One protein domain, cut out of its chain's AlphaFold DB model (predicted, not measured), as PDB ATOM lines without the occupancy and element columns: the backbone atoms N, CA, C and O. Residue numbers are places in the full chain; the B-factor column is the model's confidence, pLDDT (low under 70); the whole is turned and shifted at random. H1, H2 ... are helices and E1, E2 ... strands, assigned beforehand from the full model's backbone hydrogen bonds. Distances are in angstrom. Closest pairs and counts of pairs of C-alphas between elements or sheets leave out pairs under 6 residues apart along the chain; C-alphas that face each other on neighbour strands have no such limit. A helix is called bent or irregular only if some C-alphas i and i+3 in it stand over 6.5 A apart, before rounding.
ATOM      1  N   THR A  12      10.404  33.312  69.457       92.50
ATOM      2  CA  THR A  12      11.175  32.133  69.037       92.50
ATOM      3  C   THR A  12      11.175  32.001  67.518       92.50
ATOM      4  O   THR A  12      12.251  31.934  66.928       92.50
ATOM      5  N   VAL A  13       9.999  32.073  66.881       93.56
ATOM      6  CA  VAL A  13       9.874  32.035  65.413       93.56
ATOM      7  C   VAL A  13      10.669  33.179  64.780       93.56
ATOM      8  O   VAL A  13      11.479  32.946  63.891       93.56
ATOM      9  N   SER A  14      10.528  34.409  65.289       94.44
ATOM     10  CA  SER A  14      11.257  35.569  64.758       94.44
ATOM     11  C   SER A  14      12.780  35.421  64.848       94.44
ATOM     12  O   SER A  14      13.480  35.765  63.896       94.44
ATOM     13  N   ARG A  15      13.309  34.912  65.970       94.00
ATOM     14  CA  ARG A  15      14.749  34.647  66.122       94.00
ATOM     15  C   ARG A  15      15.208  33.526  65.192       94.00
ATOM     16  O   ARG A  15      16.220  33.696  64.524       94.00
ATOM     17  N   SER A  16      14.445  32.436  65.105       94.69
ATOM     18  CA  SER A  16      14.747  31.311  64.216       94.69
ATOM     19  C   SER A  16      14.825  31.761  62.759       94.69
ATOM     20  O   SER A  16      15.837  31.529  62.110       94.69
ATOM     21  N   SER A  17      13.819  32.496  62.270       94.69
ATOM     22  CA  SER A  17      13.802  33.002  60.893       94.69
ATOM     23  C   SER A  17      14.953  33.966  60.602       94.69
ATOM     24  O   SER A  17      15.481  33.958  59.496       94.69
ATOM     25  N   LYS A  18      15.367  34.797  61.570       93.81
ATOM     26  CA  LYS A  18      16.533  35.684  61.402       93.81
ATOM     27  C   LYS A  18      17.835  34.899  61.290       93.81
ATOM     28  O   LYS A  18      18.626  35.193  60.403       93.81
ATOM     29  N   ASN A  19      18.036  33.916  62.165       93.88
ATOM     30  CA  ASN A  19      19.238  33.085  62.156       93.88
ATOM     31  C   ASN A  19      19.324  32.259  60.867       93.88
ATOM     32  O   ASN A  19      20.373  32.193  60.236       93.88
ATOM     33  N   GLU A  20      18.203  31.672  60.450       95.12
ATOM     34  CA  GLU A  20      18.118  30.906  59.211       95.12
ATOM     35  C   GLU A  20      18.367  31.798  57.982       95.12
ATOM     36  O   GLU A  20      19.158  31.443  57.113       95.12
ATOM     37  N   ALA A  21      17.779  32.999  57.940       93.00
ATOM     38  CA  ALA A  21      18.029  33.959  56.867       93.00
ATOM     39  C   ALA A  21      19.499  34.406  56.800       93.00
ATOM     40  O   ALA A  21      20.036  34.524  55.703       93.00
ATOM     41  N   GLN A  22      20.159  34.623  57.944       93.38
ATOM     42  CA  GLN A  22      21.591  34.945  57.996       93.38
ATOM     43  C   GLN A  22      22.450  33.796  57.459       93.38
ATOM     44  O   GLN A  22      23.347  34.033  56.654       93.38
ATOM     45  N   LEU A  23      22.131  32.552  57.828       94.56
ATOM     46  CA  LEU A  23      22.831  31.377  57.314       94.56
ATOM     47  C   LEU A  23      22.676  31.248  55.791       94.56
ATOM     48  O   LEU A  23      23.666  31.079  55.080       94.56
ATOM     49  N   TYR A  24      21.453  31.382  55.268       94.88
ATOM     50  CA  TYR A  24      21.225  31.384  53.818       94.88
ATOM     51  C   TYR A  24      21.937  32.546  53.125       94.88
ATOM     52  O   TYR A  24      22.466  32.384  52.029       94.88
ATOM     53  N   GLN A  25      21.974  33.720  53.750       93.25
ATOM     54  CA  GLN A  25      22.664  34.886  53.214       93.25
ATOM     55  C   GLN A  25      24.172  34.634  53.070       93.25
ATOM     56  O   GLN A  25      24.744  34.994  52.041       93.25
ATOM     57  N   GLU A  26      24.810  33.997  54.052       93.56
ATOM     58  CA  GLU A  26      26.221  33.596  53.975       93.56
ATOM     59  C   GLU A  26      26.454  32.559  52.870       93.56
ATOM     60  O   GLU A  26      27.372  32.712  52.065       93.56
ATOM     61  N   GLN A  27      25.580  31.556  52.757       95.38
ATOM     62  CA  GLN A  27      25.652  30.553  51.690       95.38
ATOM     63  C   GLN A  27      25.519  31.182  50.296       95.38
ATOM     64  O   GLN A  27      26.301  30.869  49.398       95.38
ATOM     65  N   ILE A  28      24.565  32.101  50.114       94.00
ATOM     66  CA  ILE A  28      24.379  32.832  48.856       94.00
ATOM     67  C   ILE A  28      25.600  33.704  48.570       94.00
ATOM     68  O   ILE A  28      26.081  33.706  47.441       94.00
ATOM     69  N   ARG A  29      26.125  34.417  49.578       94.00
ATOM     70  CA  ARG A  29      27.337  35.234  49.438       94.00
ATOM     71  C   ARG A  29      28.489  34.398  48.887       94.00
ATOM     72  O   ARG A  29      29.126  34.833  47.937       94.00
ATOM     73  N   GLU A  30      28.743  33.212  49.436       94.88
ATOM     74  CA  GLU A  30      29.789  32.325  48.911       94.88
ATOM     75  C   GLU A  30      29.484  31.843  47.487       94.88
ATOM     76  O   GLU A  30      30.365  31.883  46.628       94.88
ATOM     77  N   LEU A  31      28.234  31.459  47.210       95.12
ATOM     78  CA  LEU A  31      27.804  30.955  45.902       95.12
ATOM     79  C   LEU A  31      27.972  31.987  44.775       95.12
ATOM     80  O   LEU A  31      28.336  31.625  43.658       95.12
ATOM     81  N   ILE A  32      27.711  33.270  45.045       94.38
ATOM     82  CA  ILE A  32      27.712  34.312  44.007       94.38
ATOM     83  C   ILE A  32      29.076  34.977  43.790       94.38
ATOM     84  O   ILE A  32      29.225  35.712  42.815       94.38
ATOM     85  N   LYS A  33      30.082  34.725  44.642       91.75
ATOM     86  CA  LYS A  33      31.423  35.338  44.524       91.75
ATOM     87  C   LYS A  33      32.038  35.158  43.140       91.75
ATOM     88  O   LYS A  33      32.526  36.118  42.545       91.75
ATOM     89  N   GLU A  34      32.040  33.926  42.642       93.62
ATOM     90  CA  GLU A  34      32.651  33.579  41.357       93.62
ATOM     91  C   GLU A  34      31.843  34.139  40.168       93.62
ATOM     92  O   GLU A  34      32.440  34.844  39.349       93.62
ATOM     93  N   PRO A  35      30.499  34.013  40.129       93.69
ATOM     94  CA  PRO A  35      29.668  34.710  39.147       93.69
ATOM     95  C   PRO A  35      29.852  36.234  39.111       93.69
ATOM     96  O   PRO A  35      29.909  36.808  38.026       93.69
ATOM     97  N   VAL A  36      29.967  36.902  40.265       90.62
ATOM     98  CA  VAL A  36      30.210  38.357  40.336       90.62
ATOM     99  C   VAL A  36      31.582  38.697  39.760       90.62
ATOM    100  O   VAL A  36      31.694  39.569  38.901       90.62
ATOM    101  N   LYS A  37      32.627  37.974  40.183       89.56
ATOM    102  CA  LYS A  37      33.997  38.169  39.687       89.56
ATOM    103  C   LYS A  37      34.082  38.008  38.167       89.56
ATOM    104  O   LYS A  37      34.788  38.771  37.514       89.56
ATOM    105  N   ASN A  38      33.344  37.046  37.618       91.00
ATOM    106  CA  ASN A  38      33.330  36.731  36.193       91.00
ATOM    107  C   ASN A  38      32.297  37.537  35.387       91.00
ATOM    108  O   ASN A  38      32.100  37.244  34.211       91.00
ATOM    109  N   GLN A  39      31.615  38.517  35.997       88.69
ATOM    110  CA  GLN A  39      30.542  39.298  35.357       88.69
ATOM    111  C   GLN A  39      29.413  38.429  34.766       88.69
ATOM    112  O   GLN A  39      28.733  38.804  33.811       88.69
ATOM    113  N   ALA A  40      29.197  37.253  35.352       90.50
ATOM    114  CA  ALA A  40      28.170  36.293  34.967       90.50
ATOM    115  C   ALA A  40      26.902  36.418  35.828       90.50
ATOM    116  O   ALA A  40      25.929  35.693  35.613       90.50
ATOM    117  N   LEU A  41      26.885  37.338  36.800       91.50
ATOM    118  CA  LEU A  41      25.699  37.616  37.601       91.50
ATOM    119  C   LEU A  41      24.753  38.568  36.858       91.50
ATOM    120  O   LEU A  41      25.159  39.610  36.341       91.50
ATOM    121  N   THR A  42      23.470  38.216  36.843       90.06
ATOM    122  CA  THR A  42      22.390  39.069  36.336       90.06
ATOM    123  C   THR A  42      21.425  39.389  37.469       90.06
ATOM    124  O   THR A  42      21.032  38.492  38.210       90.06
ATOM    125  N   ALA A  43      21.016  40.651  37.590       87.19
ATOM    126  CA  ALA A  43      20.034  41.091  38.574       87.19
ATOM    127  C   ALA A  43      18.798  41.685  37.888       87.19
ATOM    128  O   ALA A  43      18.904  42.524  36.990       87.19
ATOM    129  N   VAL A  44      17.617  41.265  38.351       87.12
ATOM    130  CA  VAL A  44      16.313  41.716  37.840       87.12
ATOM    131  C   VAL A  44      15.536  42.407  38.966       87.12
ATOM    132  O   VAL A  44      14.730  41.774  39.650       87.12
ATOM    133  N   PRO A  45      15.788  43.699  39.227       78.56
ATOM    134  CA  PRO A  45      15.088  44.436  40.267       78.56
ATOM    135  C   PRO A  45      13.610  44.586  39.912       78.56
ATOM    136  O   PRO A  45      13.230  45.274  38.965       78.56
ATOM    137  N   TYR A  46      12.751  43.967  40.715       72.19
ATOM    138  CA  TYR A  46      11.311  44.134  40.588       72.19
ATOM    139  C   TYR A  46      10.864  45.352  41.395       72.19
ATOM    140  O   TYR A  46      10.487  45.251  42.560       72.19
ATOM    141  N   MET A  47      10.956  46.535  40.791       66.69
ATOM    142  CA  MET A  47      10.591  47.760  41.490       66.69
ATOM    143  C   MET A  47       9.082  48.005  41.442       66.69
ATOM    144  O   MET A  47       8.487  48.179  40.379       66.69
ATOM    145  N   TRP A  48       8.464  48.121  42.612       57.44
ATOM    146  CA  TRP A  48       7.253  48.916  42.787       57.44
ATOM    147  C   TRP A  48       7.612  50.133  43.636       57.44
ATOM    148  O   TRP A  48       8.420  50.040  44.557       57.44
ATOM    149  N   THR A  49       7.049  51.301  43.319       47.81
ATOM    150  CA  THR A  49       7.232  52.503  44.139       47.81
ATOM    151  C   THR A  49       6.572  52.309  45.494       47.81
ATOM    152  O   THR A  49       5.405  52.648  45.674       47.81
ATOM    153  N   ASP A  50       7.331  51.790  46.449       44.22
ATOM    154  CA  ASP A  50       7.069  52.008  47.858       44.22
ATOM    155  C   ASP A  50       7.792  53.301  48.265       44.22
ATOM    156  O   ASP A  50       9.003  53.322  48.488       44.22
ATOM    157  N   ARG A  51       7.052  54.419  48.302       45.91
ATOM    158  CA  ARG A  51       7.585  55.723  48.747       45.91
ATOM    159  C   ARG A  51       8.017  55.710  50.221       45.91
ATOM    160  O   ARG A  51       8.606  56.689  50.666       45.91
ATOM    161  N   TYR A  52       7.711  54.648  50.968       42.44
ATOM    162  CA  TYR A  52       7.825  54.612  52.419       42.44
ATOM    163  C   TYR A  52       9.211  54.204  52.926       42.44
ATOM    164  O   TYR A  52       9.631  54.687  53.971       42.44
ATOM    165  N   ARG A  53       9.935  53.321  52.222       50.78
ATOM    166  CA  ARG A  53      11.146  52.694  52.792       50.78
ATOM    167  C   ARG A  53      12.485  53.229  52.291       50.78
ATOM    168  O   ARG A  53      13.470  52.977  52.966       50.78
ATOM    169  N   GLN A  54      12.526  53.937  51.154       54.47
ATOM    170  CA  GLN A  54      13.746  54.529  50.556       54.47
ATOM    171  C   GLN A  54      15.015  53.655  50.694       54.47
ATOM    172  O   GLN A  54      16.101  54.165  50.948       54.47
ATOM    173  N   LEU A  55      14.880  52.329  50.566       59.25
ATOM    174  CA  LEU A  55      15.993  51.409  50.790       59.25
ATOM    175  C   LEU A  55      17.032  51.576  49.682       59.25
ATOM    176  O   LEU A  55      16.690  51.607  48.498       59.25
ATOM    177  N   SER A  56      18.302  51.652  50.072       64.56
ATOM    178  CA  SER A  56      19.415  51.645  49.134       64.56
ATOM    179  C   SER A  56      19.649  50.216  48.642       64.56
ATOM    180  O   SER A  56      19.997  49.328  49.417       64.56
ATOM    181  N   TYR A  57      19.483  49.975  47.339       68.38
ATOM    182  CA  TYR A  57      19.800  48.675  46.731       68.38
ATOM    183  C   TYR A  57      21.253  48.263  46.971       68.38
ATOM    184  O   TYR A  57      21.532  47.079  47.126       68.38
ATOM    185  N   LEU A  58      22.165  49.234  47.049       68.75
ATOM    186  CA  LEU A  58      23.564  48.973  47.362       68.75
ATOM    187  C   LEU A  58      23.721  48.397  48.775       68.75
ATOM    188  O   LEU A  58      24.488  47.464  48.963       68.75
ATOM    189  N   GLU A  59      22.962  48.884  49.760       74.81
ATOM    190  CA  GLU A  59      22.994  48.324  51.119       74.81
ATOM    191  C   GLU A  59      22.499  46.875  51.147       74.81
ATOM    192  O   GLU A  59      23.081  46.034  51.834       74.81
ATOM    193  N   GLU A  60      21.456  46.566  50.373       78.94
ATOM    194  CA  GLU A  60      20.933  45.202  50.281       78.94
ATOM    195  C   GLU A  60      21.886  44.268  49.521       78.94
ATOM    196  O   GLU A  60      21.984  43.096  49.850       78.94
ATOM    197  N   LEU A  61      22.643  44.767  48.545       81.75
ATOM    198  CA  LEU A  61      23.623  43.974  47.791       81.75
ATOM    199  C   LEU A  61      24.948  43.801  48.543       81.75
ATOM    200  O   LEU A  61      25.545  42.723  48.505       81.75
ATOM    201  N   ASN A  62      25.358  44.804  49.323       83.75
ATOM    202  CA  ASN A  62      26.513  44.731  50.222       83.75
ATOM    203  C   ASN A  62      26.359  43.602  51.248       83.75
ATOM    204  O   ASN A  62      27.330  42.935  51.613       83.75
ATOM    205  N   ARG A  63      25.125  43.310  51.672       87.31
ATOM    206  CA  ARG A  63      24.815  42.144  52.510       87.31
ATOM    207  C   ARG A  63      25.236  40.822  51.869       87.31
ATOM    208  O   ARG A  63      25.598  39.902  52.603       87.31
ATOM    209  N   TYR A  64      25.302  40.743  50.548       88.62
ATOM    210  CA  TYR A  64      25.781  39.578  49.806       88.62
ATOM    211  C   TYR A  64      27.222  39.732  49.289       88.62
ATOM    212  O   TYR A  64      27.673  38.912  48.501       88.62
ATOM    213  N   GLY A  65      27.969  40.741  49.756       87.25
ATOM    214  CA  GLY A  65      29.366  40.965  49.365       87.25
ATOM    215  C   GLY A  65      29.543  41.604  47.986       87.25
ATOM    216  O   GLY A  65      30.626  41.522  47.414       87.25
ATOM    217  N   ILE A  66      28.494  42.221  47.434       86.25
ATOM    218  CA  ILE A  66      28.559  42.921  46.149       86.25
ATOM    219  C   ILE A  66      28.755  44.415  46.406       86.25
ATOM    220  O   ILE A  66      27.796  45.146  46.629       86.25
ATOM    221  N   GLU A  67      30.010  44.850  46.349       83.25
ATOM    222  CA  GLU A  67      30.406  46.238  46.630       83.25
ATOM    223  C   GLU A  67      30.331  47.151  45.399       83.25
ATOM    224  O   GLU A  67      30.241  48.373  45.523       83.25
ATOM    225  N   LYS A  68      30.375  46.564  44.196       82.31
ATOM    226  CA  LYS A  68      30.376  47.288  42.923       82.31
ATOM    227  C   LYS A  68      29.274  46.784  41.998       82.31
ATOM    228  O   LYS A  68      29.087  45.582  41.830       82.31
ATOM    229  N   LEU A  69      28.548  47.721  41.393       79.62
ATOM    230  CA  LEU A  69      27.360  47.443  40.579       79.62
ATOM    231  C   LEU A  69      27.672  47.231  39.089       79.62
ATOM    232  O   LEU A  69      26.823  46.719  38.364       79.62
ATOM    233  N   ASP A  70      28.868  47.615  38.639       81.62
ATOM    234  CA  ASP A  70      29.358  47.501  37.257       81.62
ATOM    235  C   ASP A  70      29.657  46.053  36.831       81.62
ATOM    236  O   ASP A  70      29.618  45.735  35.647       81.62
ATOM    237  N   HIS A  71      29.882  45.152  37.788       82.94
ATOM    238  CA  HIS A  71      30.065  43.719  37.540       82.94
ATOM    239  C   HIS A  71      28.751  42.931  37.389       82.94
ATOM    240  O   HIS A  71      28.779  41.710  37.228       82.94
ATOM    241  N   ILE A  72      27.597  43.600  37.459       86.75
ATOM    242  CA  ILE A  72      26.279  42.971  37.348       86.75
ATOM    243  C   ILE A  72      25.633  43.344  36.015       86.75
ATOM    244  O   ILE A  72      25.535  44.515  35.654       86.75
ATOM    245  N   ASN A  73      25.085  42.345  35.324       87.94
ATOM    246  CA  ASN A  73      24.171  42.579  34.214       87.94
ATOM    247  C   ASN A  73      22.789  42.950  34.758       87.94
ATOM    248  O   ASN A  73      22.108  42.138  35.385       87.94
ATOM    249  N   TRP A  74      22.351  44.182  34.524       86.88
ATOM    250  CA  TRP A  74      21.067  44.665  35.029       86.88
ATOM    251  C   TRP A  74      19.959  44.468  34.004       86.88
ATOM    252  O   TRP A  74      20.098  44.903  32.863       86.88
ATOM    253  N   ILE A  75      18.834  43.883  34.420       88.31
ATOM    254  CA  ILE A  75      17.602  43.846  33.624       88.31
ATOM    255  C   ILE A  75      16.536  44.672  34.330       88.31
ATOM    256  O   ILE A  75      16.027  44.267  35.370       88.31
ATOM    257  N   SER A  76      16.152  45.810  33.759       84.75
ATOM    258  CA  SER A  76      15.193  46.707  34.413       84.75
ATOM    259  C   SER A  76      14.287  47.432  33.430       84.75
ATOM    260  O   SER A  76      14.509  47.438  32.218       84.75
ATOM    261  N   ASP A  77      13.220  48.032  33.946       82.38
ATOM    262  CA  ASP A  77      12.419  48.962  33.167       82.38
ATOM    263  C   ASP A  77      13.140  50.311  32.961       82.38
ATOM    264  O   ASP A  77      14.231  50.563  33.470       82.38
ATOM    265  N   ARG A  78      12.532  51.201  32.167       76.25
ATOM    266  CA  ARG A  78      13.004  52.591  32.005       76.25
ATOM    267  C   ARG A  78      12.480  53.508  33.115       76.25
ATOM    268  O   ARG A  78      12.318  54.709  32.904       76.25
ATOM    269  N   GLY A  79      12.148  52.956  34.280       75.00
ATOM    270  CA  GLY A  79      11.630  53.714  35.403       75.00
ATOM    271  C   GLY A  79      12.633  54.777  35.832       75.00
ATOM    272  O   GLY A  79      13.788  54.476  36.132       75.00
ATOM    273  N   SER A  80      12.186  56.032  35.917       72.06
ATOM    274  CA  SER A  80      13.041  57.160  36.309       72.06
ATOM    275  C   SER A  80      13.719  56.942  37.659       72.06
ATOM    276  O   SER A  80      14.819  57.433  37.882       72.06
ATOM    277  N   ASN A  81      13.070  56.205  38.562       72.56
ATOM    278  CA  ASN A  81      13.631  55.882  39.869       72.56
ATOM    279  C   ASN A  81      14.785  54.888  39.751       72.56
ATOM    280  O   ASN A  81      15.772  55.059  40.446       72.56
ATOM    281  N   PHE A  82      14.712  53.914  38.839       72.06
ATOM    282  CA  PHE A  82      15.792  52.950  38.630       72.06
ATOM    283  C   PHE A  82      17.018  53.668  38.075       72.06
ATOM    284  O   PHE A  82      18.108  53.578  38.629       72.06
ATOM    285  N   ILE A  83      16.789  54.471  37.033       72.44
ATOM    286  CA  ILE A  83      17.814  55.286  36.375       72.44
ATOM    287  C   ILE A  83      18.538  56.178  37.386       72.44
ATOM    288  O   ILE A  83      19.766  56.231  37.385       72.44
ATOM    289  N   LYS A  84      17.784  56.824  38.284       71.25
ATOM    290  CA  LYS A  84      18.336  57.677  39.343       71.25
ATOM    291  C   LYS A  84      19.059  56.881  40.431       71.25
ATOM    292  O   LYS A  84      20.165  57.254  40.795       71.25
ATOM    293  N   CYS A  85      18.454  55.809  40.947       68.06
ATOM    294  CA  CYS A  85      19.009  55.027  42.055       68.06
ATOM    295  C   CYS A  85      20.318  54.323  41.688       68.06
ATOM    296  O   CYS A  85      21.196  54.212  42.534       68.06
ATOM    297  N   PHE A  86      20.454  53.864  40.444       66.88
ATOM    298  CA  PHE A  86      21.632  53.121  39.992       66.88
ATOM    299  C   PHE A  86      22.636  53.983  39.226       66.88
ATOM    300  O   PHE A  86      23.614  53.445  38.719       66.88
ATOM    301  N   ASN A  87      22.393  55.299  39.130       66.25
ATOM    302  CA  ASN A  87      23.168  56.226  38.306       66.25
ATOM    303  C   ASN A  87      23.519  55.600  36.944       66.25
ATOM    304  O   ASN A  87      24.686  55.505  36.570       66.25
ATOM    305  N   LEU A  88      22.496  55.130  36.214       60.97
ATOM    306  CA  LEU A  88      22.670  54.318  34.996       60.97
ATOM    307  C   LEU A  88      23.443  55.021  33.868       60.97
ATOM    308  O   LEU A  88      23.696  54.420  32.838       60.97
ATOM    309  N   ASN A  89      23.870  56.270  34.042       61.06
ATOM    310  CA  ASN A  89      24.843  56.885  33.143       61.06
ATOM    311  C   ASN A  89      26.195  56.139  33.141       61.06
ATOM    312  O   ASN A  89      26.965  56.310  32.202       61.06
ATOM    313  N   SER A  90      26.488  55.323  34.164       68.62
ATOM    314  CA  SER A  90      27.703  54.497  34.249       68.62
ATOM    315  C   SER A  90      27.466  52.990  34.089       68.62
ATOM    316  O   SER A  90      28.409  52.219  34.236       68.62
ATOM    317  N   ILE A  91      26.229  52.548  33.842       74.75
ATOM    318  CA  ILE A  91      25.857  51.128  33.739       74.75
ATOM    319  C   ILE A  91      24.980  50.957  32.501       74.75
ATOM    320  O   ILE A  91      24.037  51.717  32.327       74.75
ATOM    321  N   ASP A  92      25.242  49.941  31.680       82.25
ATOM    322  CA  ASP A  92      24.456  49.655  30.475       82.25
ATOM    323  C   ASP A  92      23.430  48.517  30.706       82.25
ATOM    324  O   ASP A  92      23.762  47.330  30.559       82.25
ATOM    325  N   PRO A  93      22.182  48.825  31.127       86.81
ATOM    326  CA  PRO A  93      21.182  47.815  31.450       86.81
ATOM    327  C   PRO A  93      20.504  47.234  30.204       86.81
ATOM    328  O   PRO A  93      20.176  47.931  29.245       86.81
ATOM    329  N   ILE A  94      20.118  45.965  30.295       89.44
ATOM    330  CA  ILE A  94      19.157  45.361  29.378       89.44
ATOM    331  C   ILE A  94      17.756  45.851  29.756       89.44
ATOM    332  O   ILE A  94      17.269  45.642  30.871       89.44
ATOM    333  N   PHE A  95      17.055  46.480  28.817       88.00
ATOM    334  CA  PHE A  95      15.688  46.920  29.080       88.00
ATOM    335  C   PHE A  95      14.695  45.754  29.084       88.00
ATOM    336  O   PHE A  95      14.613  44.976  28.136       88.00
ATOM    337  N   CYS A  96      13.864  45.695  30.123       89.25
ATOM    338  CA  CYS A  96      12.834  44.683  30.308       89.25
ATOM    339  C   CYS A  96      11.843  44.658  29.130       89.25
ATOM    340  O   CYS A  96      11.046  45.585  28.941       89.25
TER     341      CYS A  96
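What this domain is: This is residues 12 to 96 of the 347 residues of the protein "Hypothetical protein" of Rotaria sp. Silwood2 (UniProt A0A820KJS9). One long helix, H1, meets a small two-stranded parallel sheet, E1 and E2, with its last residues, and the chain turns back there, so that H1 and the stretch through E1 and beyond make a V; residues 12 to 21 of H1 stick out free from the body. Two short helices, H2 and H3, complete the loosely built body, and the stretch from 44 to 56, with no named element, loops out from it. The printed part has 85 residues, with three named helices and two named strands in the order H1, E1, H2, E2, H3, and its class is mostly helix. It is only just loose, close to compact, with a radius of gyration of the C-alphas of 14.6 A, and its outline is only just flat, with spans of 44 by 35 by 19 A.

How they stand to each other: The sheet has E1, residues 41 to 43, parallel to E2, residues 72 to 76, at 25 degrees between their directions. C-alphas 42 and 73 face each other at 4.5 A. N 43 and O 73 are within hydrogen-bond range at 2.9 A, as are N 75 and O 43 at 2.9 A. Residues 75 to 76 of E2 also pair, parallel, with residues 94 to 95. E1, H2, residues 57 to 62, and E2 form a strand-helix-strand unit, two parallel neighbour strands with a helix between them along the chain, and its crossover is right-handed. H1, residues 12 to 37, comes closest to E1 at the C-alphas of Pro 35 and Leu 41, 5.2 A apart. Its closest C-alphas to E2 are those of Val 36 and Ile 72, 6.8 A apart. H1 and H2 are apart. H3, residues 80 to 85, is close to H2 but not clearly touching, the closest C-alphas being those of Tyr 57 and Cys 85, 7.9 A apart. H2 and H3 run the same way at a shallow tilt of 31 degrees. H1 and H3 are apart, and so are E1 and H3. In H2 and H3 every O i to N i+4 pair is within hydrogen-bond range; in H1 20 of 22 are.

Where its parts are: H1 begins at C-alpha 12 (11.175, 32.133, 69.037) and measures 37.7 A to C-alpha 37. It is irregular, with C-alphas 31 and 34 7.1 A apart, and has a kink of 36 degrees near residue 31. E1 measures 6.7 A, H2 8.5 A, and E2 12.1 A from C-alpha 72 (26.279, 42.971, 37.348). H3 measures 8.6 A and ends at C-alpha 85 (19.009, 55.027, 42.055).

The domain as a whole: The two C-alphas farthest apart, those of Thr 12 and Asn 89, are 45.7 A apart. The printed part has no cut. The link from E1 to H2 is long, with 13 residues. The mean pLDDT of the printed part is 81.1; residues 47 to 58 and 85 to 90 are under 70.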